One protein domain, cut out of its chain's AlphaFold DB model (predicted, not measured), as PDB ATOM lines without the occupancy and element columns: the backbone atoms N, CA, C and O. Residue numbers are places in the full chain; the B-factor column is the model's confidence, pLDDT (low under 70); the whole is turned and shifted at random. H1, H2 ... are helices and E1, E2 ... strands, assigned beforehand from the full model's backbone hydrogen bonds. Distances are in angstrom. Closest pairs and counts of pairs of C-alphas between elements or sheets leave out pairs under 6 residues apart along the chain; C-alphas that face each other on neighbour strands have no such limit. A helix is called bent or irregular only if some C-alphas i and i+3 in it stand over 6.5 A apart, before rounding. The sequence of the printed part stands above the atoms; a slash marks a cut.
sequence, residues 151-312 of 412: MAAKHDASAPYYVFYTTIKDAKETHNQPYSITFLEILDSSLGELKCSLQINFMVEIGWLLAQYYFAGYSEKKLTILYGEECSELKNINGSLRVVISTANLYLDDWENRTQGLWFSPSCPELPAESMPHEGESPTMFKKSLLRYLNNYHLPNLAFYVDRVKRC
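Overview. This is residues 151 to 312 of the 412 residues of an uncharacterized protein of Spodoptera exigua (UniProt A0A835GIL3). Two small separate sheets, the three-stranded E1, E5, E4 and the pair E2, E3, lie along the body of the domain, with H2, H3, H4 and H6 toward one end of its long axis. A two-helix hairpin, H7 and H8, makes the other end with part of the long unnamed stretch 265 to 285. The printed part has 162 residues in the order H1 E1 H2 H3 E2 H4 E3 H5 E4 H6 E5 H7 H8, eight named helices and five strands; the class is mixed, helices and strands, with under half of the residues in named elements. The larger sheet is antiparallel, the pair parallel. The whole is compact, with a radius of gyration of the C-alphas of 16.1 A and spans of 49 by 35 by 27 A.

Arrangement. In the larger sheet, E5 (residues 261 to 264) is the inner strand between E1 (163 to 166) and E4 (244 to 246). N 164 and O 262 of E1 and E5 are 2.8 A apart, within hydrogen-bond range, as are N 245 and O 263 of E4 and E5 at 2.9 A. H6 (252 to 256) is only just not on this sheet, with 4 pairs of C-alphas within 10 A. H3 (183 to 186) touches H4 (206 to 216), closest C-alphas Leu 184 and Gln 212 at 5.9 A, and is close to but not clearly touching H1 (151 to 156), Met 151 to Glu 185 at 5.9 A. H2 (172 to 176) touches no helix. E2 (196 to 199), H4 and E3 (222 to 225) form a strand-helix-strand unit, two parallel neighbour strands with a helix between, whose crossover is right-handed; N 199 and O 224 are 2.8 A apart. H7 (286 to 295) and H8 (300 to 311) touch as a helical hairpin, opposite ways at a shallow tilt of 15 degrees, closest C-alphas Leu 291 and Val 306 at 6.2 A. H5 (232 to 236) is close to but not clearly touching H8, C-alphas Lys 235 and Phe 304 at 6.5 A. Every O i to N i+4 pair is within hydrogen-bond range in H1, H4, H6 and H7, against 0 of 1 in H2 and H5 and 6 of 8 in H8, while H3 is too short for such a pair; O i to N i+3 pairs are 1 of 2 in H2 and 0 of 2 in H5.

Along the chain. E5 runs 9.9 A from C-alpha 261 at (-17.973, -27.297, -45.190). H4 is 15.4 A long, H7 14.1 A and H8 17.5 A, ending with C-alpha 311 at (-32.239, -5.310, -54.100). H5 and H8 are irregular: C-alphas 233 and 236 are 7.5 A apart, 301 and 304 7.0 A.

Size, cuts and confidence. The C-alphas farthest apart, of Asp 170 and Glu 274, are 51.1 A apart. The printed part has no cut. The link E5 to H7 is long, with 21 residues. Mean pLDDT of the printed part is 90.0; residues 227 to 238 are under 70.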
ATOM      1  N   MET A 151     -11.857 -19.638 -60.328       96.69
ATOM      2  CA  MET A 151     -12.909 -19.999 -59.373       96.69
ATOM      3  C   MET A 151     -14.314 -19.940 -59.980       96.69
ATOM      4  O   MET A 151     -15.142 -20.759 -59.606       96.69
ATOM      5  N   ALA A 152     -14.599 -19.055 -60.940       97.12
ATOM      6  CA  ALA A 152     -15.910 -19.018 -61.596       97.12
ATOM      7  C   ALA A 152     -16.247 -20.340 -62.306       97.12
ATOM      8  O   ALA A 152     -17.263 -20.949 -61.997       97.12
ATOM      9  N   ALA A 153     -15.348 -20.857 -63.151       96.88
ATOM     10  CA  ALA A 153     -15.560 -22.137 -63.834       96.88
ATOM     11  C   ALA A 153     -15.709 -23.313 -62.846       96.88
ATOM     12  O   ALA A 153     -16.510 -24.221 -63.061       96.88
ATOM     13  N   LYS A 154     -14.968 -23.277 -61.733       96.94
ATOM     14  CA  LYS A 154     -15.057 -24.251 -60.634       96.94
ATOM     15  C   LYS A 154     -16.356 -24.117 -59.825       96.94
ATOM     16  O   LYS A 154     -16.901 -25.121 -59.375       96.94
ATOM     17  N   HIS A 155     -16.869 -22.894 -59.671       98.00
ATOM     18  CA  HIS A 155     -18.168 -22.591 -59.071       98.00
ATOM     19  C   HIS A 155     -19.303 -23.132 -59.942       98.00
ATOM     20  O   HIS A 155     -20.111 -23.923 -59.458       98.00
ATOM     21  N   ASP A 156     -19.301 -22.816 -61.233       97.38
ATOM     22  CA  ASP A 156     -20.320 -23.263 -62.185       97.38
ATOM     23  C   ASP A 156     -20.344 -24.798 -62.313       97.38
ATOM     24  O   ASP A 156     -21.411 -25.413 -62.289       97.38
ATOM     25  N   ALA A 157     -19.172 -25.448 -62.330       97.62
ATOM     26  CA  ALA A 157     -19.044 -26.909 -62.343       97.62
ATOM     27  C   ALA A 157     -19.549 -27.614 -61.064       97.62
ATOM     28  O   ALA A 157     -19.678 -28.837 -61.057       97.62
ATOM     29  N   SER A 158     -19.845 -26.872 -59.989       97.19
ATOM     30  CA  SER A 158     -20.420 -27.410 -58.744       97.19
ATOM     31  C   SER A 158     -21.950 -27.340 -58.670       97.19
ATOM     32  O   SER A 158     -22.558 -27.749 -57.670       97.19
ATOM     33  N   ALA A 159     -22.594 -26.848 -59.731       96.81
ATOM     34  CA  ALA A 159     -24.038 -26.922 -59.888       96.81
ATOM     35  C   ALA A 159     -24.535 -28.387 -59.826       96.81
ATOM     36  O   ALA A 159     -23.852 -29.293 -60.302       96.81
ATOM     37  N   PRO A 160     -25.731 -28.653 -59.268       96.62
ATOM     38  CA  PRO A 160     -26.698 -27.693 -58.729       96.62
ATOM     39  C   PRO A 160     -26.513 -27.379 -57.232       96.62
ATOM     40  O   PRO A 160     -27.323 -26.637 -56.678       96.62
ATOM     41  N   TYR A 161     -25.518 -27.969 -56.560       96.94
ATOM     42  CA  TYR A 161     -25.423 -27.965 -55.094       96.94
ATOM     43  C   TYR A 161     -24.556 -26.838 -54.529       96.94
ATOM     44  O   TYR A 161     -24.868 -26.309 -53.463       96.94
ATOM     45  N   TYR A 162     -23.481 -26.470 -55.232       98.00
ATOM     46  CA  TYR A 162     -22.526 -25.436 -54.824       98.00
ATOM     47  C   TYR A 162     -21.948 -25.630 -53.411       98.00
ATOM     48  O   TYR A 162     -21.733 -24.675 -52.656       98.00
ATOM     49  N   VAL A 163     -21.718 -26.898 -53.054       98.19
ATOM     50  CA  VAL A 163     -21.083 -27.314 -51.801       98.19
ATOM     51  C   VAL A 163     -19.598 -27.546 -52.044       98.19
ATOM     52  O   VAL A 163     -19.211 -28.262 -52.966       98.19
ATOM     53  N   PHE A 164     -18.782 -26.962 -51.176       98.50
ATOM     54  CA  PHE A 164     -17.332 -27.070 -51.178       98.50
ATOM     55  C   PHE A 164     -16.816 -27.462 -49.795       98.50
ATOM     56  O   PHE A 164     -17.493 -27.291 -48.781       98.50
ATOM     57  N   TYR A 165     -15.580 -27.940 -49.764       98.25
ATOM     58  CA  TYR A 165     -14.792 -28.157 -48.562       98.25
ATOM     59  C   TYR A 165     -13.534 -27.289 -48.594       98.25
ATOM     60  O   TYR A 165     -13.139 -26.796 -49.650       98.25
ATOM     61  N   THR A 166     -12.878 -27.093 -47.457       97.50
ATOM     62  CA  THR A 166     -11.543 -26.478 -47.422       97.50
ATOM     63  C   THR A 166     -10.499 -27.353 -48.117       97.50
ATOM     64  O   THR A 166     -10.465 -28.571 -47.945       97.50
ATOM     65  N   THR A 167      -9.603 -26.726 -48.881       97.19
ATOM     66  CA  THR A 167      -8.357 -27.362 -49.327       97.19
ATOM     67  C   THR A 167      -7.467 -27.629 -48.117       97.19
ATOM     68  O   THR A 167      -7.225 -26.728 -47.321       97.19
ATOM     69  N   ILE A 168      -6.964 -28.855 -47.986       96.81
ATOM     70  CA  ILE A 168      -6.183 -29.303 -46.833       96.81
ATOM     71  C   ILE A 168      -4.692 -29.272 -47.179       96.81
ATOM     72  O   ILE A 168      -4.231 -29.947 -48.098       96.81
ATOM     73  N   LYS A 169      -3.913 -28.493 -46.430       95.62
ATOM     74  CA  LYS A 169      -2.474 -28.267 -46.625       95.62
ATOM     75  C   LYS A 169      -1.675 -29.563 -46.709       95.62
ATOM     76  O   LYS A 169      -0.860 -29.698 -47.630       95.62
ATOM     77  N   ASP A 170      -1.926 -30.501 -45.800       96.12
ATOM     78  CA  ASP A 170      -1.156 -31.745 -45.702       96.12
ATOM     79  C   ASP A 170      -1.686 -32.859 -46.626       96.12
ATOM     80  O   ASP A 170      -0.909 -33.713 -47.051       96.12
ATOM     81  N   ALA A 171      -2.960 -32.804 -47.033       96.06
ATOM     82  CA  ALA A 171      -3.573 -33.745 -47.977       96.06
ATOM     83  C   ALA A 171      -3.541 -33.172 -49.407       96.06
ATOM     84  O   ALA A 171      -4.480 -32.509 -49.871       96.06
ATOM     85  N   LYS A 172      -2.414 -33.390 -50.101       95.75
ATOM     86  CA  LYS A 172      -2.107 -32.822 -51.431       95.75
ATOM     87  C   LYS A 172      -3.117 -33.200 -52.515       95.75
ATOM     88  O   LYS A 172      -3.310 -32.435 -53.457       95.75
ATOM     89  N   GLU A 173      -3.804 -34.328 -52.376       94.75
ATOM     90  CA  GLU A 173      -4.910 -34.741 -53.239       94.75
ATOM     91  C   GLU A 173      -6.036 -33.699 -53.278       94.75
ATOM     92  O   GLU A 173      -6.607 -33.447 -54.340       94.75
ATOM     93  N   THR A 174      -6.293 -33.006 -52.163       96.31
ATOM     94  CA  THR A 174      -7.309 -31.948 -52.100       96.31
ATOM     95  C   THR A 174      -6.898 -30.698 -52.871       96.31
ATOM     96  O   THR A 174      -7.747 -29.873 -53.182       96.31
ATOM     97  N   HIS A 175      -5.628 -30.525 -53.247       95.31
ATOM     98  CA  HIS A 175      -5.169 -29.272 -53.862       95.31
ATOM     99  C   HIS A 175      -5.728 -29.093 -55.272       95.31
ATOM    100  O   HIS A 175      -5.876 -27.961 -55.719       95.31
ATOM    101  N   ASN A 176      -6.064 -30.192 -55.957       91.81
ATOM    102  CA  ASN A 176      -6.601 -30.202 -57.321       91.81
ATOM    103  C   ASN A 176      -8.036 -30.751 -57.420       91.81
ATOM    104  O   ASN A 176      -8.545 -30.905 -58.529       91.81
ATOM    105  N   GLN A 177      -8.693 -31.052 -56.298       94.88
ATOM    106  CA  GLN A 177     -10.077 -31.527 -56.315       94.88
ATOM    107  C   GLN A 177     -11.050 -30.420 -56.781       94.88
ATOM    108  O   GLN A 177     -10.815 -29.230 -56.547       94.88
ATOM    109  N   PRO A 178     -12.162 -30.785 -57.450       94.88
ATOM    110  CA  PRO A 178     -13.136 -29.809 -57.943       94.88
ATOM    111  C   PRO A 178     -13.904 -29.119 -56.807       94.88
ATOM    112  O   PRO A 178     -14.227 -27.939 -56.918       94.88
ATOM    113  N   TYR A 179     -14.144 -29.826 -55.697       96.31
ATOM    114  CA  TYR A 179     -14.971 -29.356 -54.578       96.31
ATOM    115  C   TYR A 179     -14.174 -28.866 -53.361       96.31
ATOM    116  O   TYR A 179     -14.762 -28.629 -52.314       96.31
ATOM    117  N   SER A 180     -12.857 -28.705 -53.460       97.06
ATOM    118  CA  SER A 180     -12.013 -28.133 -52.401       97.06
ATOM    119  C   SER A 180     -11.644 -26.688 -52.736       97.06
ATOM    120  O   SER A 180     -11.305 -26.409 -53.881       97.06
ATOM    121  N   ILE A 181     -11.695 -25.751 -51.790       97.31
ATOM    122  CA  ILE A 181     -11.301 -24.350 -52.014       97.31
ATOM    123  C   ILE A 181     -10.486 -23.769 -50.858       97.31
ATOM    124  O   ILE A 181     -10.641 -24.121 -49.690       97.31
ATOM    125  N   THR A 182      -9.617 -22.833 -51.208       97.06
ATOM    126  CA  THR A 182      -8.924 -21.915 -50.300       97.06
ATOM    127  C   THR A 182      -9.787 -20.677 -50.025       97.06
ATOM    128  O   THR A 182     -10.696 -20.365 -50.793       97.06
ATOM    129  N   PHE A 183      -9.486 -19.915 -48.966       97.12
ATOM    130  CA  PHE A 183     -10.166 -18.629 -48.738       97.12
ATOM    131  C   PHE A 183      -9.922 -17.648 -49.897       97.12
ATOM    132  O   PHE A 183     -10.828 -16.925 -50.305       97.12
ATOM    133  N   LEU A 184      -8.711 -17.650 -50.463       95.56
ATOM    134  CA  LEU A 184      -8.334 -16.756 -51.556       95.56
ATOM    135  C   LEU A 184      -9.166 -16.998 -52.828       95.56
ATOM    136  O   LEU A 184      -9.477 -16.041 -53.528       95.56
ATOM    137  N   GLU A 185      -9.594 -18.240 -53.092       97.06
ATOM    138  CA  GLU A 185     -10.521 -18.554 -54.192       97.06
ATOM    139  C   GLU A 185     -11.901 -17.893 -54.009       97.06
ATOM    140  O   GLU A 185     -12.512 -17.489 -54.993       97.06
ATOM    141  N   ILE A 186     -12.381 -17.688 -52.774       97.25
ATOM    142  CA  ILE A 186     -13.650 -16.976 -52.503       97.25
ATOM    143  C   ILE A 186     -13.560 -15.494 -52.915       97.25
ATOM    144  O   ILE A 186     -14.567 -14.883 -53.272       97.25
ATOM    145  N   LEU A 187     -12.348 -14.931 -52.893       96.38
ATOM    146  CA  LEU A 187     -12.029 -13.572 -53.333       96.38
ATOM    147  C   LEU A 187     -11.461 -13.523 -54.766       96.38
ATOM    148  O   LEU A 187     -10.891 -12.507 -55.162       96.38
ATOM    149  N   ASP A 188     -11.559 -14.602 -55.544       96.31
ATOM    150  CA  ASP A 188     -10.976 -14.643 -56.883       96.31
ATOM    151  C   ASP A 188     -11.747 -13.756 -57.870       96.31
ATOM    152  O   ASP A 188     -12.973 -13.830 -57.987       96.31
ATOM    153  N   SER A 189     -11.016 -12.945 -58.638       93.94
ATOM    154  CA  SER A 189     -11.600 -11.934 -59.524       93.94
ATOM    155  C   SER A 189     -12.442 -12.500 -60.672       93.94
ATOM    156  O   SER A 189     -13.238 -11.755 -61.245       93.94
ATOM    157  N   SER A 190     -12.338 -13.798 -60.993       96.19
ATOM    158  CA  SER A 190     -13.243 -14.438 -61.962       96.19
ATOM    159  C   SER A 190     -14.705 -14.434 -61.507       96.19
ATOM    160  O   SER A 190     -15.606 -14.446 -62.343       96.19
ATOM    161  N   LEU A 191     -14.962 -14.358 -60.197       95.25
ATOM    162  CA  LEU A 191     -16.310 -14.292 -59.624       95.25
ATOM    163  C   LEU A 191     -16.965 -12.902 -59.752       95.25
ATOM    164  O   LEU A 191     -18.154 -12.768 -59.442       95.25
ATOM    165  N   GLY A 192     -16.202 -11.897 -60.202       91.81
ATOM    166  CA  GLY A 192     -16.570 -10.483 -60.280       91.81
ATOM    167  C   GLY A 192     -15.667  -9.593 -59.415       91.81
ATOM    168  O   GLY A 192     -14.980 -10.061 -58.511       91.81
ATOM    169  N   GLU A 193     -15.666  -8.282 -59.670       91.00
ATOM    170  CA  GLU A 193     -14.932  -7.329 -58.830       91.00
ATOM    171  C   GLU A 193     -15.655  -7.099 -57.494       91.00
ATOM    172  O   GLU A 193     -16.766  -6.564 -57.452       91.00
ATOM    173  N   LEU A 194     -14.999  -7.447 -56.383       90.94
ATOM    174  CA  LEU A 194     -15.518  -7.159 -55.050       90.94
ATOM    175  C   LEU A 194     -15.617  -5.641 -54.813       90.94
ATOM    176  O   LEU A 194     -14.633  -4.910 -54.943       90.94
ATOM    177  N   LYS A 195     -16.800  -5.169 -54.403       87.88
ATOM    178  CA  LYS A 195     -17.027  -3.775 -53.970       87.88
ATOM    179  C   LYS A 195     -17.039  -3.634 -52.447       87.88
ATOM    180  O   LYS A 195     -16.397  -2.740 -51.899       87.88
ATOM    181  N   CYS A 196     -17.730  -4.546 -51.770       89.44
ATOM    182  CA  CYS A 196     -17.752  -4.658 -50.314       89.44
ATOM    183  C   CYS A 196     -18.041  -6.093 -49.872       89.44
ATOM    184  O   CYS A 196     -18.553  -6.895 -50.649       89.44
ATOM    185  N   SER A 197     -17.797  -6.394 -48.599       92.50
ATOM    186  CA  SER A 197     -18.141  -7.686 -47.989       92.50
ATOM    187  C   SER A 197     -18.595  -7.526 -46.537       92.50
ATOM    188  O   SER A 197     -18.225  -6.552 -45.882       92.50
ATOM    189  N   LEU A 198     -19.409  -8.472 -46.063       92.75
ATOM    190  CA  LEU A 198     -19.832  -8.605 -44.669       92.75
ATOM    191  C   LEU A 198     -19.347  -9.954 -44.141       92.75
ATOM    192  O   LEU A 198     -19.721 -10.991 -44.682       92.75
ATOM    193  N   GLN A 199     -18.554  -9.935 -43.078       92.94
ATOM    194  CA  GLN A 199     -18.063 -11.129 -42.403       92.94
ATOM    195  C   GLN A 199     -18.815 -11.316 -41.081       92.94
ATOM    196  O   GLN A 199     -18.629 -10.551 -40.134       92.94
ATOM    197  N   ILE A 200     -19.675 -12.337 -41.022       92.44
ATOM    198  CA  ILE A 200     -20.356 -12.779 -39.797       92.44
ATOM    199  C   ILE A 200     -19.645 -14.041 -39.322       92.44
ATOM    200  O   ILE A 200     -19.739 -15.083 -39.968       92.44
ATOM    201  N   ASN A 201     -18.896 -13.952 -38.224       91.50
ATOM    202  CA  ASN A 201     -18.109 -15.076 -37.735       91.50
ATOM    203  C   ASN A 201     -17.913 -15.023 -36.212       91.50
ATOM    204  O   ASN A 201     -18.138 -13.986 -35.591       91.50
ATOM    205  N   PHE A 202     -17.517 -16.147 -35.613       82.44
ATOM    206  CA  PHE A 202     -17.307 -16.276 -34.173       82.44
ATOM    207  C   PHE A 202     -15.866 -15.947 -33.746       82.44
ATOM    208  O   PHE A 202     -15.676 -15.303 -32.716       82.44
ATOM    209  N   MET A 203     -14.859 -16.335 -34.537       80.31
ATOM    210  CA  MET A 203     -13.458 -15.952 -34.317       80.31
ATOM    211  C   MET A 203     -12.865 -15.345 -35.587       80.31
ATOM    212  O   MET A 203     -13.022 -15.889 -36.680       80.31
ATOM    213  N   VAL A 204     -12.157 -14.225 -35.431       83.44
ATOM    214  CA  VAL A 204     -11.514 -13.507 -36.537       83.44
ATOM    215  C   VAL A 204     -10.099 -13.112 -36.141       83.44
ATOM    216  O   VAL A 204      -9.894 -12.321 -35.223       83.44
ATOM    217  N   GLU A 205      -9.116 -13.632 -36.866       85.25
ATOM    218  CA  GLU A 205      -7.745 -13.146 -36.836       85.25
ATOM    219  C   GLU A 205      -7.596 -12.069 -37.917       85.25
ATOM    220  O   GLU A 205      -7.427 -12.360 -39.101       85.25
ATOM    221  N   ILE A 206      -7.691 -10.802 -37.506       83.00
ATOM    222  CA  ILE A 206      -7.740  -9.655 -38.428       83.00
ATOM    223  C   ILE A 206      -6.513  -9.619 -39.355       83.00
ATOM    224  O   ILE A 206      -6.666  -9.368 -40.546       83.00
ATOM    225  N   GLY A 207      -5.312  -9.917 -38.844       81.81
ATOM    226  CA  GLY A 207      -4.085  -9.943 -39.650       81.81
ATOM    227  C   GLY A 207      -4.135 -10.975 -40.781       81.81
ATOM    228  O   GLY A 207      -3.863 -10.638 -41.933       81.81
ATOM    229  N   TRP A 208      -4.553 -12.207 -40.471       89.06
ATOM    230  CA  TRP A 208      -4.761 -13.263 -41.464       89.06
ATOM    231  C   TRP A 208      -5.848 -12.888 -42.479       89.06
ATOM    232  O   TRP A 208      -5.625 -13.004 -43.684       89.06
ATOM    233  N   LEU A 209      -6.997 -12.379 -42.018       90.44
ATOM    234  CA  LEU A 209      -8.109 -12.008 -42.894       90.44
ATOM    235  C   LEU A 209      -7.719 -10.876 -43.857       90.44
ATOM    236  O   LEU A 209      -7.949 -10.987 -45.060       90.44
ATOM    237  N   LEU A 210      -7.084  -9.811 -43.359       87.88
ATOM    238  CA  LEU A 210      -6.618  -8.702 -44.196       87.88
ATOM    239  C   LEU A 210      -5.542  -9.146 -45.195       87.88
ATOM    240  O   LEU A 210      -5.531  -8.646 -46.319       87.88
ATOM    241  N   ALA A 211      -4.693 -10.120 -44.847       87.50
ATOM    242  CA  ALA A 211      -3.742 -10.698 -45.794       87.50
ATOM    243  C   ALA A 211      -4.451 -11.363 -46.990       87.50
ATOM    244  O   ALA A 211      -4.022 -11.169 -48.127       87.50
ATOM    245  N   GLN A 212      -5.573 -12.065 -46.776       94.38
ATOM    246  CA  GLN A 212      -6.365 -12.639 -47.876       94.38
ATOM    247  C   GLN A 212      -6.881 -11.553 -48.834       94.38
ATOM    248  O   GLN A 212      -6.737 -11.674 -50.051       94.38
ATOM    249  N   TYR A 213      -7.433 -10.460 -48.292       93.75
ATOM    250  CA  TYR A 213      -7.930  -9.332 -49.090       93.75
ATOM    251  C   TYR A 213      -6.793  -8.623 -49.831       93.75
ATOM    252  O   TYR A 213      -6.929  -8.328 -51.016       93.75
ATOM    253  N   TYR A 214      -5.648  -8.420 -49.179       91.12
ATOM    254  CA  TYR A 214      -4.445  -7.875 -49.804       91.12
ATOM    255  C   TYR A 214      -3.973  -8.740 -50.984       91.12
ATOM    256  O   TYR A 214      -3.786  -8.220 -52.083       91.12
ATOM    257  N   PHE A 215      -3.860 -10.064 -50.818       93.38
ATOM    258  CA  PHE A 215      -3.438 -10.955 -51.905       93.38
ATOM    259  C   PHE A 215      -4.474 -11.079 -53.031       93.38
ATOM    260  O   PHE A 215      -4.086 -11.319 -54.178       93.38
ATOM    261  N   ALA A 216      -5.764 -10.865 -52.754       93.12
ATOM    262  CA  ALA A 216      -6.806 -10.720 -53.774       93.12
ATOM    263  C   ALA A 216      -6.739  -9.370 -54.526       93.12
ATOM    264  O   ALA A 216      -7.248  -9.257 -55.639       93.12
ATOM    265  N   GLY A 217      -6.057  -8.369 -53.961       90.81
ATOM    266  CA  GLY A 217      -5.960  -7.004 -54.488       90.81
ATOM    267  C   GLY A 217      -7.071  -6.064 -54.003       90.81
ATOM    268  O   GLY A 217      -7.365  -5.050 -54.636       90.81
ATOM    269  N   TYR A 218      -7.712  -6.410 -52.887       91.12
ATOM    270  CA  TYR A 218      -8.897  -5.760 -52.330       91.12
ATOM    271  C   TYR A 218      -8.632  -4.964 -51.040       91.12
ATOM    272  O   TYR A 218      -9.565  -4.714 -50.282       91.12
ATOM    273  N   SER A 219      -7.389  -4.530 -50.802       84.38
ATOM    274  CA  SER A 219      -6.987  -3.737 -49.622       84.38
ATOM    275  C   SER A 219      -7.849  -2.487 -49.391       84.38
ATOM    276  O   SER A 219      -8.167  -2.164 -48.254       84.38
ATOM    277  N   GLU A 220      -8.260  -1.817 -50.472       81.50
ATOM    278  CA  GLU A 220      -9.063  -0.584 -50.443       81.50
ATOM    279  C   GLU A 220     -10.586  -0.843 -50.467       81.50
ATOM    280  O   GLU A 220     -11.383   0.094 -50.523       81.50
ATOM    281  N   LYS A 221     -11.031  -2.108 -50.490       83.50
ATOM    282  CA  LYS A 221     -12.459  -2.457 -50.579       83.50
ATOM    283  C   LYS A 221     -13.109  -2.448 -49.195       83.50
ATOM    284  O   LYS A 221     -12.502  -2.831 -48.200       83.50
ATOM    285  N   LYS A 222     -14.388  -2.064 -49.130       82.38
ATOM    286  CA  LYS A 222     -15.109  -1.907 -47.854       82.38
ATOM    287  C   LYS A 222     -15.391  -3.279 -47.216       82.38
ATOM    288  O   LYS A 222     -16.226  -4.048 -47.699       82.38
ATOM    289  N   LEU A 223     -14.689  -3.590 -46.128       80.31
ATOM    290  CA  LEU A 223     -14.845  -4.813 -45.338       80.31
ATOM    291  C   LEU A 223     -15.528  -4.481 -44.006       80.31
ATOM    292  O   LEU A 223     -14.939  -3.822 -43.155       80.31
ATOM    293  N   THR A 224     -16.752  -4.968 -43.804       79.31
ATOM    294  CA  THR A 224     -17.405  -4.946 -42.489       79.31
ATOM    295  C   THR A 224     -17.294  -6.320 -41.850       79.31
ATOM    296  O   THR A 224     -17.673  -7.329 -42.441       79.31
ATOM    297  N   ILE A 225     -16.810  -6.360 -40.614       76.44
ATOM    298  CA  ILE A 225     -16.792  -7.552 -39.768       76.44
ATOM    299  C   ILE A 225     -17.817  -7.306 -38.658       76.44
ATOM    300  O   ILE A 225     -17.798  -6.237 -38.044       76.44
ATOM    301  N   LEU A 226     -18.704  -8.266 -38.366       70.62
ATOM    302  CA  LEU A 226     -19.585  -8.189 -37.190       70.62
ATOM    303  C   LEU A 226     -18.808  -8.469 -35.894       70.62
ATOM    304  O   LEU A 226     -19.039  -9.450 -35.196       70.62
ATOM    305  N   TYR A 227     -17.889  -7.556 -35.590       48.34
ATOM    306  CA  TYR A 227     -17.189  -7.421 -34.314       48.34
ATOM    307  C   TYR A 227     -17.284  -5.987 -33.744       48.34
ATOM    308  O   TYR A 227     -16.858  -5.740 -32.623       48.34
ATOM    309  N   GLY A 228     -17.923  -5.069 -34.485       36.50
ATOM    310  CA  GLY A 228     -18.286  -3.724 -34.033       36.50
ATOM    311  C   GLY A 228     -17.372  -2.620 -34.561       36.50
ATOM    312  O   GLY A 228     -16.308  -2.398 -34.007       36.50
ATOM    313  N   GLU A 229     -17.837  -1.913 -35.595       39.91
ATOM    314  CA  GLU A 229     -17.672  -0.461 -35.804       39.91
ATOM    315  C   GLU A 229     -18.558  -0.008 -36.989       39.91
ATOM    316  O   GLU A 229     -19.080  -0.834 -37.749       39.91
ATOM    317  N   GLU A 230     -18.819   1.296 -37.112       43.25
ATOM    318  CA  GLU A 230     -19.658   1.873 -38.174       43.25
ATOM    319  C   GLU A 230     -18.828   2.308 -39.392       43.25
ATOM    320  O   GLU A 230     -17.821   2.995 -39.257       43.25
ATOM    321  N   CYS A 231     -19.297   1.981 -40.601       49.00
ATOM    322  CA  CYS A 231     -18.780   2.554 -41.847       49.00
ATOM    323  C   CYS A 231     -19.926   3.233 -42.609       49.00
ATOM    324  O   CYS A 231     -20.772   2.577 -43.219       49.00
ATOM    325  N   SER A 232     -19.961   4.565 -42.568       53.19
ATOM    326  CA  SER A 232     -21.018   5.381 -43.181       53.19
ATOM    327  C   SER A 232     -20.950   5.435 -44.716       53.19
ATOM    328  O   SER A 232     -21.954   5.756 -45.355       53.19
ATOM    329  N   GLU A 233     -19.808   5.070 -45.314       55.88
ATOM    330  CA  GLU A 233     -19.552   5.139 -46.761       55.88
ATOM    331  C   GLU A 233     -20.250   4.046 -47.600       55.88
ATOM    332  O   GLU A 233     -20.087   4.011 -48.818       55.88
ATOM    333  N   LEU A 234     -20.971   3.089 -47.009       57.41
ATOM    334  CA  LEU A 234     -21.484   1.932 -47.766       57.41
ATOM    335  C   LEU A 234     -22.615   2.273 -48.764       57.41
ATOM    336  O   LEU A 234     -22.864   1.506 -49.691       57.41
ATOM    337  N   LYS A 235     -23.287   3.420 -48.603       53.38
ATOM    338  CA  LYS A 235     -24.618   3.717 -49.177       53.38
ATOM    339  C   LYS A 235     -24.746   3.639 -50.707       53.38
ATOM    340  O   LYS A 235     -25.847   3.370 -51.176       53.38
ATOM    341  N   ASN A 236     -23.669   3.835 -51.470       58.06
ATOM    342  CA  ASN A 236     -23.730   3.972 -52.935       58.06
ATOM    343  C   ASN A 236     -23.368   2.693 -53.722       58.06
ATOM    344  O   ASN A 236     -23.329   2.706 -54.951       58.06
ATOM    345  N   ILE A 237     -23.108   1.564 -53.050       64.81
ATOM    346  CA  ILE A 237     -22.659   0.335 -53.723       64.81
ATOM    347  C   ILE A 237     -23.821  -0.434 -54.382       64.81
ATOM    348  O   ILE A 237     -24.756  -0.890 -53.722       64.81
ATOM    349  N   ASN A 238     -23.691  -0.647 -55.694       64.62
ATOM    350  CA  ASN A 238     -24.585  -1.425 -56.563       64.62
ATOM    351  C   ASN A 238     -23.877  -2.664 -57.165       64.62
ATOM    352  O   ASN A 238     -22.647  -2.762 -57.127       64.62
ATOM    353  N   GLY A 239     -24.628  -3.604 -57.741       78.31
ATOM    354  CA  GLY A 239     -24.126  -4.842 -58.356       78.31
ATOM    355  C   GLY A 239     -24.646  -6.136 -57.714       78.31
ATOM    356  O   GLY A 239     -25.452  -6.120 -56.781       78.31
ATOM    357  N   SER A 240     -24.188  -7.282 -58.225       83.75
ATOM    358  CA  SER A 240     -24.605  -8.602 -57.736       83.75
ATOM    359  C   SER A 240     -24.084  -8.922 -56.333       83.75
ATOM    360  O   SER A 240     -23.070  -8.391 -55.883       83.75
ATOM    361  N   LEU A 241     -24.763  -9.847 -55.658       93.12
ATOM    362  CA  LEU A 241     -24.430 -10.332 -54.322       93.12
ATOM    363  C   LEU A 241     -24.209 -11.849 -54.366       93.12
ATOM    364  O   LEU A 241     -24.929 -12.558 -55.061       93.12
ATOM    365  N   ARG A 242     -23.240 -12.359 -53.603       95.50
ATOM    366  CA  ARG A 242     -23.098 -13.794 -53.310       95.50
ATOM    367  C   ARG A 242     -23.154 -14.004 -51.799       95.50
ATOM    368  O   ARG A 242     -22.712 -13.145 -51.039       95.50
ATOM    369  N   VAL A 243     -23.700 -15.138 -51.371       96.88
ATOM    370  CA  VAL A 243     -23.761 -15.559 -49.967       96.88
ATOM    371  C   VAL A 243     -22.866 -16.778 -49.796       96.88
ATOM    372  O   VAL A 243     -23.009 -17.757 -50.525       96.88
ATOM    373  N   VAL A 244     -21.966 -16.731 -48.816       97.69
ATOM    374  CA  VAL A 244     -21.179 -17.891 -48.388       97.69
ATOM    375  C   VAL A 244     -21.603 -18.248 -46.974       97.69
ATOM    376  O   VAL A 244     -21.550 -17.407 -46.078       97.69
ATOM    377  N   ILE A 245     -22.027 -19.493 -46.772       98.25
ATOM    378  CA  ILE A 245     -22.277 -20.062 -45.446       98.25
ATOM    379  C   ILE A 245     -21.189 -21.104 -45.219       98.25
ATOM    380  O   ILE A 245     -21.115 -22.082 -45.955       98.25
ATOM    381  N   SER A 246     -20.328 -20.879 -44.230       97.50
ATOM    382  CA  SER A 246     -19.171 -21.730 -43.934       97.50
ATOM    383  C   SER A 246     -19.176 -22.170 -42.474       97.50
ATOM    384  O   SER A 246     -19.622 -21.425 -41.601       97.50
ATOM    385  N   THR A 247     -18.648 -23.363 -42.201       97.44
ATOM    386  CA  THR A 247     -18.346 -23.819 -40.834       97.44
ATOM    387  C   THR A 247     -17.017 -23.272 -40.300       97.44
ATOM    388  O   THR A 247     -16.759 -23.378 -39.101       97.44
ATOM    389  N   ALA A 248     -16.180 -22.692 -41.166       96.12
ATOM    390  CA  ALA A 248     -14.857 -22.190 -40.821       96.12
ATOM    391  C   ALA A 248     -14.913 -20.834 -40.105       96.12
ATOM    392  O   ALA A 248     -15.638 -19.917 -40.505       96.12
ATOM    393  N   ASN A 249     -14.077 -20.671 -39.081       93.88
ATOM    394  CA  ASN A 249     -13.777 -19.353 -38.532       93.88
ATOM    395  C   ASN A 249     -12.758 -18.608 -39.412       93.88
ATOM    396  O   ASN A 249     -12.127 -19.203 -40.283       93.88
ATOM    397  N   LEU A 250     -12.562 -17.305 -39.196       92.69
ATOM    398  CA  LEU A 250     -11.664 -16.475 -40.012       92.69
ATOM    399  C   LEU A 250     -10.257 -16.379 -39.398       92.69
ATOM    400  O   LEU A 250      -9.805 -15.291 -39.043       92.69
ATOM    401  N   TYR A 251      -9.586 -17.520 -39.240       87.88
ATOM    402  CA  TYR A 251      -8.193 -17.624 -38.783       87.88
ATOM    403  C   TYR A 251      -7.501 -18.847 -39.403       87.88
ATOM    404  O   TYR A 251      -8.173 -19.744 -39.918       87.88
ATOM    405  N   LEU A 252      -6.167 -18.893 -39.347       88.62
ATOM    406  CA  LEU A 252      -5.349 -19.824 -40.134       88.62
ATOM    407  C   LEU A 252      -5.716 -21.313 -39.966       88.62
ATOM    408  O   LEU A 252      -5.942 -21.987 -40.972       88.62
ATOM    409  N   ASP A 253      -5.804 -21.838 -38.735       91.50
ATOM    410  CA  ASP A 253      -5.933 -23.293 -38.514       91.50
ATOM    411  C   ASP A 253      -7.207 -23.888 -39.133       91.50
ATOM    412  O   ASP A 253      -7.201 -25.041 -39.569       91.50
ATOM    413  N   ASP A 254      -8.301 -23.119 -39.174       95.25
ATOM    414  CA  ASP A 254      -9.570 -23.566 -39.754       95.25
ATOM    415  C   ASP A 254      -9.506 -23.696 -41.285       95.25
ATOM    416  O   ASP A 254     -10.327 -24.418 -41.844       95.25
ATOM    417  N   TRP A 255      -8.523 -23.069 -41.943       95.94
ATOM    418  CA  TRP A 255      -8.326 -23.093 -43.398       95.94
ATOM    419  C   TRP A 255      -7.071 -23.848 -43.859       95.94
ATOM    420  O   TRP A 255      -6.902 -24.025 -45.061       95.94
ATOM    421  N   GLU A 256      -6.202 -24.305 -42.949       92.00
ATOM    422  CA  GLU A 256      -5.060 -25.157 -43.313       92.00
ATOM    423  C   GLU A 256      -5.376 -26.652 -43.246       92.00
ATOM    424  O   GLU A 256      -5.220 -27.354 -44.237       92.00
ATOM    425  N   ASN A 257      -5.756 -27.165 -42.071       93.00
ATOM    426  CA  ASN A 257      -5.754 -28.609 -41.792       93.00
ATOM    427  C   ASN A 257      -7.015 -29.078 -41.044       93.00
ATOM    428  O   ASN A 257      -6.981 -30.006 -40.231       93.00
ATOM    429  N   ARG A 258      -8.155 -28.440 -41.324       94.38
ATOM    430  CA  ARG A 258      -9.479 -28.886 -40.875       94.38
ATOM    431  C   ARG A 258     -10.406 -29.053 -42.062       94.38
ATOM    432  O   ARG A 258     -10.492 -28.157 -42.895       94.38
ATOM    433  N   THR A 259     -11.157 -30.150 -42.085       95.94
ATOM    434  CA  THR A 259     -12.304 -30.311 -42.981       95.94
ATOM    435  C   THR A 259     -13.414 -29.362 -42.539       95.94
ATOM    436  O   THR A 259     -14.059 -29.592 -41.517       95.94
ATOM    437  N   GLN A 260     -13.629 -28.298 -43.303       97.88
ATOM    438  CA  GLN A 260     -14.737 -27.362 -43.147       97.88
ATOM    439  C   GLN A 260     -15.672 -27.502 -44.342       97.88
ATOM    440  O   GLN A 260     -15.201 -27.750 -45.448       97.88
ATOM    441  N   GLY A 261     -16.973 -27.328 -44.127       98.00
ATOM    442  CA  GLY A 261     -17.973 -27.297 -45.190       98.00
ATOM    443  C   GLY A 261     -18.362 -25.864 -45.544       98.00
ATOM    444  O   GLY A 261     -18.455 -24.999 -44.669       98.00
ATOM    445  N   LEU A 262     -18.608 -25.616 -46.827       98.19
ATOM    446  CA  LEU A 262     -19.078 -24.342 -47.356       98.19
ATOM    447  C   LEU A 262     -20.222 -24.571 -48.338       98.19
ATOM    448  O   LEU A 262     -20.135 -25.429 -49.210       98.19
ATOM    449  N   TRP A 263     -21.258 -23.745 -48.252       98.62
ATOM    450  CA  TRP A 263     -22.185 -23.510 -49.350       98.62
ATOM    451  C   TRP A 263     -21.909 -22.124 -49.931       98.62
ATOM    452  O   TRP A 263     -21.882 -21.135 -49.192       98.62
ATOM    453  N   PHE A 264     -21.686 -22.056 -51.242       98.19
ATOM    454  CA  PHE A 264     -21.334 -20.830 -51.955       98.19
ATOM    455  C   PHE A 264     -22.418 -20.524 -52.988       98.19
ATOM    456  O   PHE A 264     -22.492 -21.184 -54.020       98.19
ATOM    457  N   SER A 265     -23.268 -19.527 -52.745       98.25
ATOM    458  CA  SER A 265     -24.357 -19.222 -53.673       98.25
ATOM    459  C   SER A 265     -23.845 -18.850 -55.077       98.25
ATOM    460  O   SER A 265     -22.782 -18.224 -55.223       98.25
ATOM    461  N   PRO A 266     -24.631 -19.133 -56.130       97.06
ATOM    462  CA  PRO A 266     -24.494 -18.431 -57.399       97.06
ATOM    463  C   PRO A 266     -24.672 -16.921 -57.219       97.06
ATOM    464  O   PRO A 266     -25.048 -16.426 -56.149       97.06
ATOM    465  N   SER A 267     -24.346 -16.177 -58.270       97.06
ATOM    466  CA  SER A 267     -24.497 -14.726 -58.282       97.06
ATOM    467  C   SER A 267     -25.979 -14.349 -58.236       97.06
ATOM    468  O   SER A 267     -26.731 -14.698 -59.142       97.06
ATOM    469  N   CYS A 268     -26.397 -13.615 -57.205       97.50
ATOM    470  CA  CYS A 268     -27.706 -12.973 -57.125       97.50
ATOM    471  C   CYS A 268     -27.619 -11.594 -57.800       97.50
ATOM    472  O   CYS A 268     -27.099 -10.658 -57.177       97.50
ATOM    473  N   PRO A 269     -28.072 -11.432 -59.062       96.31
ATOM    474  CA  PRO A 269     -27.971 -10.162 -59.771       96.31
ATOM    475  C   PRO A 269     -28.870  -9.103 -59.132       96.31
ATOM    476  O   PRO A 269     -29.837  -9.419 -58.439       96.31
ATOM    477  N   GLU A 270     -28.557  -7.835 -59.373       94.94
ATOM    478  CA  GLU A 270     -29.404  -6.724 -58.944       94.94
ATOM    479  C   GLU A 270     -30.736  -6.711 -59.711       94.94
ATOM    480  O   GLU A 270     -30.787  -6.980 -60.912       94.94
ATOM    481  N   LEU A 271     -31.821  -6.414 -58.998       94.06
ATOM    482  CA  LEU A 271     -33.159  -6.245 -59.554       94.06
ATOM    483  C   LEU A 271     -33.288  -4.882 -60.269       94.06
ATOM    484  O   LEU A 271     -32.677  -3.906 -59.813       94.06
ATOM    485  N   PRO A 272     -34.124  -4.779 -61.325       93.88
ATOM    486  CA  PRO A 272     -34.489  -3.512 -61.971       93.88
ATOM    487  C   PRO A 272     -34.901  -2.430 -60.969       93.88
ATOM    488  O   PRO A 272     -35.485  -2.747 -59.934       93.88
ATOM    489  N   ALA A 273     -34.621  -1.152 -61.253       89.38
ATOM    490  CA  ALA A 273     -34.863  -0.034 -60.326       89.38
ATOM    491  C   ALA A 273     -36.269  -0.076 -59.688       89.38
ATOM    492  O   ALA A 273     -36.378  -0.078 -58.462       89.38
ATOM    493  N   GLU A 274     -37.295  -0.267 -60.518       91.44
ATOM    494  CA  GLU A 274     -38.715  -0.302 -60.139       91.44
ATOM    495  C   GLU A 274     -39.162  -1.555 -59.357       91.44
ATOM    496  O   GLU A 274     -40.274  -1.580 -58.836       91.44
ATOM    497  N   SER A 275     -38.332  -2.603 -59.261       91.44
ATOM    498  CA  SER A 275     -38.708  -3.843 -58.566       91.44
ATOM    499  C   SER A 275     -38.951  -3.631 -57.074       91.44
ATOM    500  O   SER A 275     -38.141  -3.034 -56.351       91.44
ATOM    501  N   MET A 276     -40.033  -4.228 -56.584       89.50
ATOM    502  CA  MET A 276     -40.410  -4.215 -55.179       89.50
ATOM    503  C   MET A 276     -39.417  -5.027 -54.320       89.50
ATOM    504  O   MET A 276     -38.917  -6.062 -54.761       89.50
ATOM    505  N   PRO A 277     -39.173  -4.657 -53.044       79.19
ATOM    506  CA  PRO A 277     -38.174  -5.318 -52.184       79.19
ATOM    507  C   PRO A 277     -38.344  -6.832 -51.954       79.19
ATOM    508  O   PRO A 277     -37.417  -7.491 -51.477       79.19
ATOM    509  N   HIS A 278     -39.533  -7.370 -52.239       84.69
ATOM    510  CA  HIS A 278     -39.887  -8.783 -52.089       84.69
ATOM    511  C   HIS A 278     -39.814  -9.581 -53.405       84.69
ATOM    512  O   HIS A 278     -39.969 -10.800 -53.375       84.69
ATOM    513  N   GLU A 279     -39.572  -8.928 -54.546       93.06
ATOM    514  CA  GLU A 279     -39.328  -9.610 -55.822       93.06
ATOM    515  C   GLU A 279     -38.013 -10.395 -55.799       93.06
ATOM    516  O   GLU A 279     -37.138 -10.173 -54.957       93.06
ATOM    517  N   GLY A 280     -37.859 -11.333 -56.735       96.31
ATOM    518  CA  GLY A 280     -36.678 -12.192 -56.793       96.31
ATOM    519  C   GLY A 280     -36.523 -13.083 -55.560       96.31
ATOM    520  O   GLY A 280     -35.406 -13.310 -55.102       96.31
ATOM    521  N   GLU A 281     -37.630 -13.544 -54.980       97.75
ATOM    522  CA  GLU A 281     -37.623 -14.592 -53.961       97.75
ATOM    523  C   GLU A 281     -37.449 -15.976 -54.611       97.75
ATOM    524  O   GLU A 281     -37.929 -16.252 -55.711       97.75
ATOM    525  N   SER A 282     -36.729 -16.833 -53.902       98.00
ATOM    526  CA  SER A 282     -36.491 -18.246 -54.185       98.00
ATOM    527  C   SER A 282     -37.715 -19.133 -53.898       98.00
ATOM    528  O   SER A 282     -38.494 -18.838 -52.986       98.00
ATOM    529  N   PRO A 283     -37.852 -20.301 -54.556       97.75
ATOM    530  CA  PRO A 283     -38.872 -21.293 -54.197       97.75
ATOM    531  C   PRO A 283     -38.735 -21.821 -52.754       97.75
ATOM    532  O   PRO A 283     -39.689 -22.373 -52.209       97.75
ATOM    533  N   THR A 284     -37.572 -21.645 -52.117       97.75
ATOM    534  CA  THR A 284     -37.274 -22.083 -50.745       97.75
ATOM    535  C   THR A 284     -37.447 -20.990 -49.680       97.75
ATOM    536  O   THR A 284     -37.184 -21.238 -48.501       97.75
ATOM    537  N   MET A 285     -37.904 -19.787 -50.057       97.69
ATOM    538  CA  MET A 285     -38.039 -18.614 -49.171       97.69
ATOM    539  C   MET A 285     -36.715 -18.164 -48.517       97.69
ATOM    540  O   MET A 285     -36.706 -17.547 -47.447       97.69
ATOM    541  N   PHE A 286     -35.580 -18.474 -49.149       98.38
ATOM    542  CA  PHE A 286     -34.235 -18.143 -48.691       98.38
ATOM    543  C   PHE A 286     -34.031 -16.636 -48.486       98.38
ATOM    544  O   PHE A 286     -33.461 -16.248 -47.465       98.38
ATOM    545  N   LYS A 287     -34.506 -15.773 -49.400       98.06
ATOM    546  CA  LYS A 287     -34.306 -14.314 -49.304       98.06
ATOM    547  C   LYS A 287     -35.023 -13.760 -48.073       98.06
ATOM    548  O   LYS A 287     -34.407 -13.069 -47.264       98.06
ATOM    549  N   LYS A 288     -36.288 -14.133 -47.867       97.19
ATOM    550  CA  LYS A 288     -37.081 -13.822 -46.669       97.19
ATOM    551  C   LYS A 288     -36.424 -14.345 -45.393       97.19
ATOM    552  O   LYS A 288     -36.343 -13.602 -44.415       97.19
ATOM    553  N   SER A 289     -35.931 -15.585 -45.388       97.88
ATOM    554  CA  SER A 289     -35.237 -16.163 -44.230       97.88
ATOM    555  C   SER A 289     -33.934 -15.424 -43.899       97.88
ATOM    556  O   SER A 289     -33.693 -15.123 -42.729       97.88
ATOM    557  N   LEU A 290     -33.125 -15.067 -44.903       98.00
ATOM    558  CA  LEU A 290     -31.884 -14.305 -44.723       98.00
ATOM    559  C   LEU A 290     -32.165 -12.886 -44.212       98.00
ATOM    560  O   LEU A 290     -31.549 -12.449 -43.243       98.00
ATOM    561  N   LEU A 291     -33.135 -12.188 -44.810       97.50
ATOM    562  CA  LEU A 291     -33.580 -10.874 -44.340       97.50
ATOM    563  C   LEU A 291     -34.061 -10.941 -42.888       97.50
ATOM    564  O   LEU A 291     -33.717 -10.070 -42.092       97.50
ATOM    565  N   ARG A 292     -34.829 -11.969 -42.513       96.50
ATOM    566  CA  ARG A 292     -35.297 -12.144 -41.132       96.50
ATOM    567  C   ARG A 292     -34.140 -12.380 -40.160       96.50
ATOM    568  O   ARG A 292     -34.121 -11.759 -39.102       96.50
ATOM    569  N   TYR A 293     -33.172 -13.221 -40.525       97.56
ATOM    570  CA  TYR A 293     -31.967 -13.466 -39.729       97.56
ATOM    571  C   TYR A 293     -31.152 -12.183 -39.505       97.56
ATOM    572  O   TYR A 293     -30.862 -11.841 -38.361       97.56
ATOM    573  N   LEU A 294     -30.859 -11.426 -40.570       95.94
ATOM    574  CA  LEU A 294     -30.103 -10.172 -40.478       95.94
ATOM    575  C   LEU A 294     -30.833  -9.108 -39.643       95.94
ATOM    576  O   LEU A 294     -30.214  -8.451 -38.810       95.94
ATOM    577  N   ASN A 295     -32.152  -8.960 -39.804       94.62
ATOM    578  CA  ASN A 295     -32.930  -7.988 -39.027       94.62
ATOM    579  C   ASN A 295     -33.004  -8.327 -37.524       94.62
ATOM    580  O   ASN A 295     -33.151  -7.416 -36.713       94.62
ATOM    581  N   ASN A 296     -32.846  -9.599 -37.131       94.31
ATOM    582  CA  ASN A 296     -32.846 -10.025 -35.723       94.31
ATOM    583  C   ASN A 296     -31.584  -9.583 -34.948       94.31
ATOM    584  O   ASN A 296     -31.527  -9.715 -33.728       94.31
ATOM    585  N   TYR A 297     -30.559  -9.059 -35.624       91.75
ATOM    586  CA  TYR A 297     -29.423  -8.426 -34.948       91.75
ATOM    587  C   TYR A 297     -29.779  -7.052 -34.365       91.75
ATOM    588  O   TYR A 297     -29.127  -6.614 -33.423       91.75
ATOM    589  N   HIS A 298     -30.785  -6.365 -34.923       90.25
ATOM    590  CA  HIS A 298     -31.172  -5.000 -34.544       90.25
ATOM    591  C   HIS A 298     -30.020  -3.966 -34.603       90.25
ATOM    592  O   HIS A 298     -30.034  -2.971 -33.882       90.25
ATOM    593  N   LEU A 299     -29.032  -4.185 -35.483       87.56
ATOM    594  CA  LEU A 299     -27.871  -3.306 -35.670       87.56
ATOM    595  C   LEU A 299     -28.045  -2.391 -36.898       87.56
ATOM    596  O   LEU A 299     -28.159  -2.914 -38.011       87.56
ATOM    597  N   PRO A 300     -27.980  -1.050 -36.755       86.62
ATOM    598  CA  PRO A 300     -28.021  -0.114 -37.886       86.62
ATOM    599  C   PRO A 300     -26.941  -0.374 -38.946       86.62
ATOM    600  O   PRO A 300     -27.195  -0.211 -40.138       86.62
ATOM    601  N   ASN A 301     -25.769  -0.871 -38.536       83.50
ATOM    602  CA  ASN A 301     -24.639  -1.246 -39.398       83.50
ATOM    603  C   ASN A 301     -25.027  -2.282 -40.475       83.50
ATOM    604  O   ASN A 301     -24.377  -2.372 -41.514       83.50
ATOM    605  N   LEU A 302     -26.086  -3.067 -40.241       89.19
ATOM    606  CA  LEU A 302     -26.592  -4.057 -41.192       89.19
ATOM    607  C   LEU A 302     -27.622  -3.504 -42.180       89.19
ATOM    608  O   LEU A 302     -27.925  -4.203 -43.144       89.19
ATOM    609  N   ALA A 303     -28.132  -2.280 -42.000       90.00
ATOM    610  CA  ALA A 303     -29.175  -1.711 -42.858       90.00
ATOM    611  C   ALA A 303     -28.773  -1.725 -44.342       90.00
ATOM    612  O   ALA A 303     -29.530  -2.215 -45.177       90.00
ATOM    613  N   PHE A 304     -27.538  -1.314 -44.655       89.06
ATOM    614  CA  PHE A 304     -26.997  -1.387 -46.014       89.06
ATOM    615  C   PHE A 304     -27.028  -2.815 -46.587       89.06
ATOM    616  O   PHE A 304     -27.508  -3.027 -47.698       89.06
ATOM    617  N   TYR A 305     -26.553  -3.811 -45.834       92.06
ATOM    618  CA  TYR A 305     -26.509  -5.201 -46.301       92.06
ATOM    619  C   TYR A 305     -27.908  -5.812 -46.432       92.06
ATOM    620  O   TYR A 305     -28.178  -6.538 -47.387       92.06
ATOM    621  N   VAL A 306     -28.823  -5.468 -45.522       94.06
ATOM    622  CA  VAL A 306     -30.250  -5.801 -45.611       94.06
ATOM    623  C   VAL A 306     -30.860  -5.209 -46.886       94.06
ATOM    624  O   VAL A 306     -31.575  -5.914 -47.598       94.06
ATOM    625  N   ASP A 307     -30.542  -3.961 -47.228       92.00
ATOM    626  CA  ASP A 307     -31.023  -3.319 -48.451       92.00
ATOM    627  C   ASP A 307     -30.384  -3.911 -49.718       92.00
ATOM    628  O   ASP A 307     -31.102  -4.155 -50.687       92.00
ATOM    629  N   ARG A 308     -29.096  -4.285 -49.703       92.88
ATOM    630  CA  ARG A 308     -28.491  -5.080 -50.792       92.88
ATOM    631  C   ARG A 308     -29.222  -6.406 -51.000       92.88
ATOM    632  O   ARG A 308     -29.555  -6.735 -52.133       92.88
ATOM    633  N   VAL A 309     -29.541  -7.142 -49.933       96.12
ATOM    634  CA  VAL A 309     -30.311  -8.395 -50.039       96.12
ATOM    635  C   VAL A 309     -31.715  -8.138 -50.604       96.12
ATOM    636  O   VAL A 309     -32.142  -8.872 -51.493       96.12
ATOM    637  N   LYS A 310     -32.422  -7.075 -50.179       95.38
ATOM    638  CA  LYS A 310     -33.711  -6.666 -50.784       95.38
ATOM    639  C   LYS A 310     -33.579  -6.368 -52.283       95.38
ATOM    640  O   LYS A 310     -34.471  -6.737 -53.044       95.38
ATOM    641  N   ARG A 311     -32.487  -5.726 -52.709       95.00
ATOM    642  CA  ARG A 311     -32.239  -5.310 -54.100       95.00
ATOM    643  C   ARG A 311     -31.672  -6.399 -55.016       95.00
ATOM    644  O   ARG A 311     -31.598  -6.155 -56.214       95.00
ATOM    645  N   CYS A 312     -31.328  -7.585 -54.515       96.38
ATOM    646  CA  CYS A 312     -30.831  -8.693 -55.343       96.38
ATOM    647  C   CYS A 312     -31.886  -9.785 -55.595       96.38
ATOM    648  O   CYS A 312     -32.805  -9.994 -54.797       96.38
TER     649      CYS A 312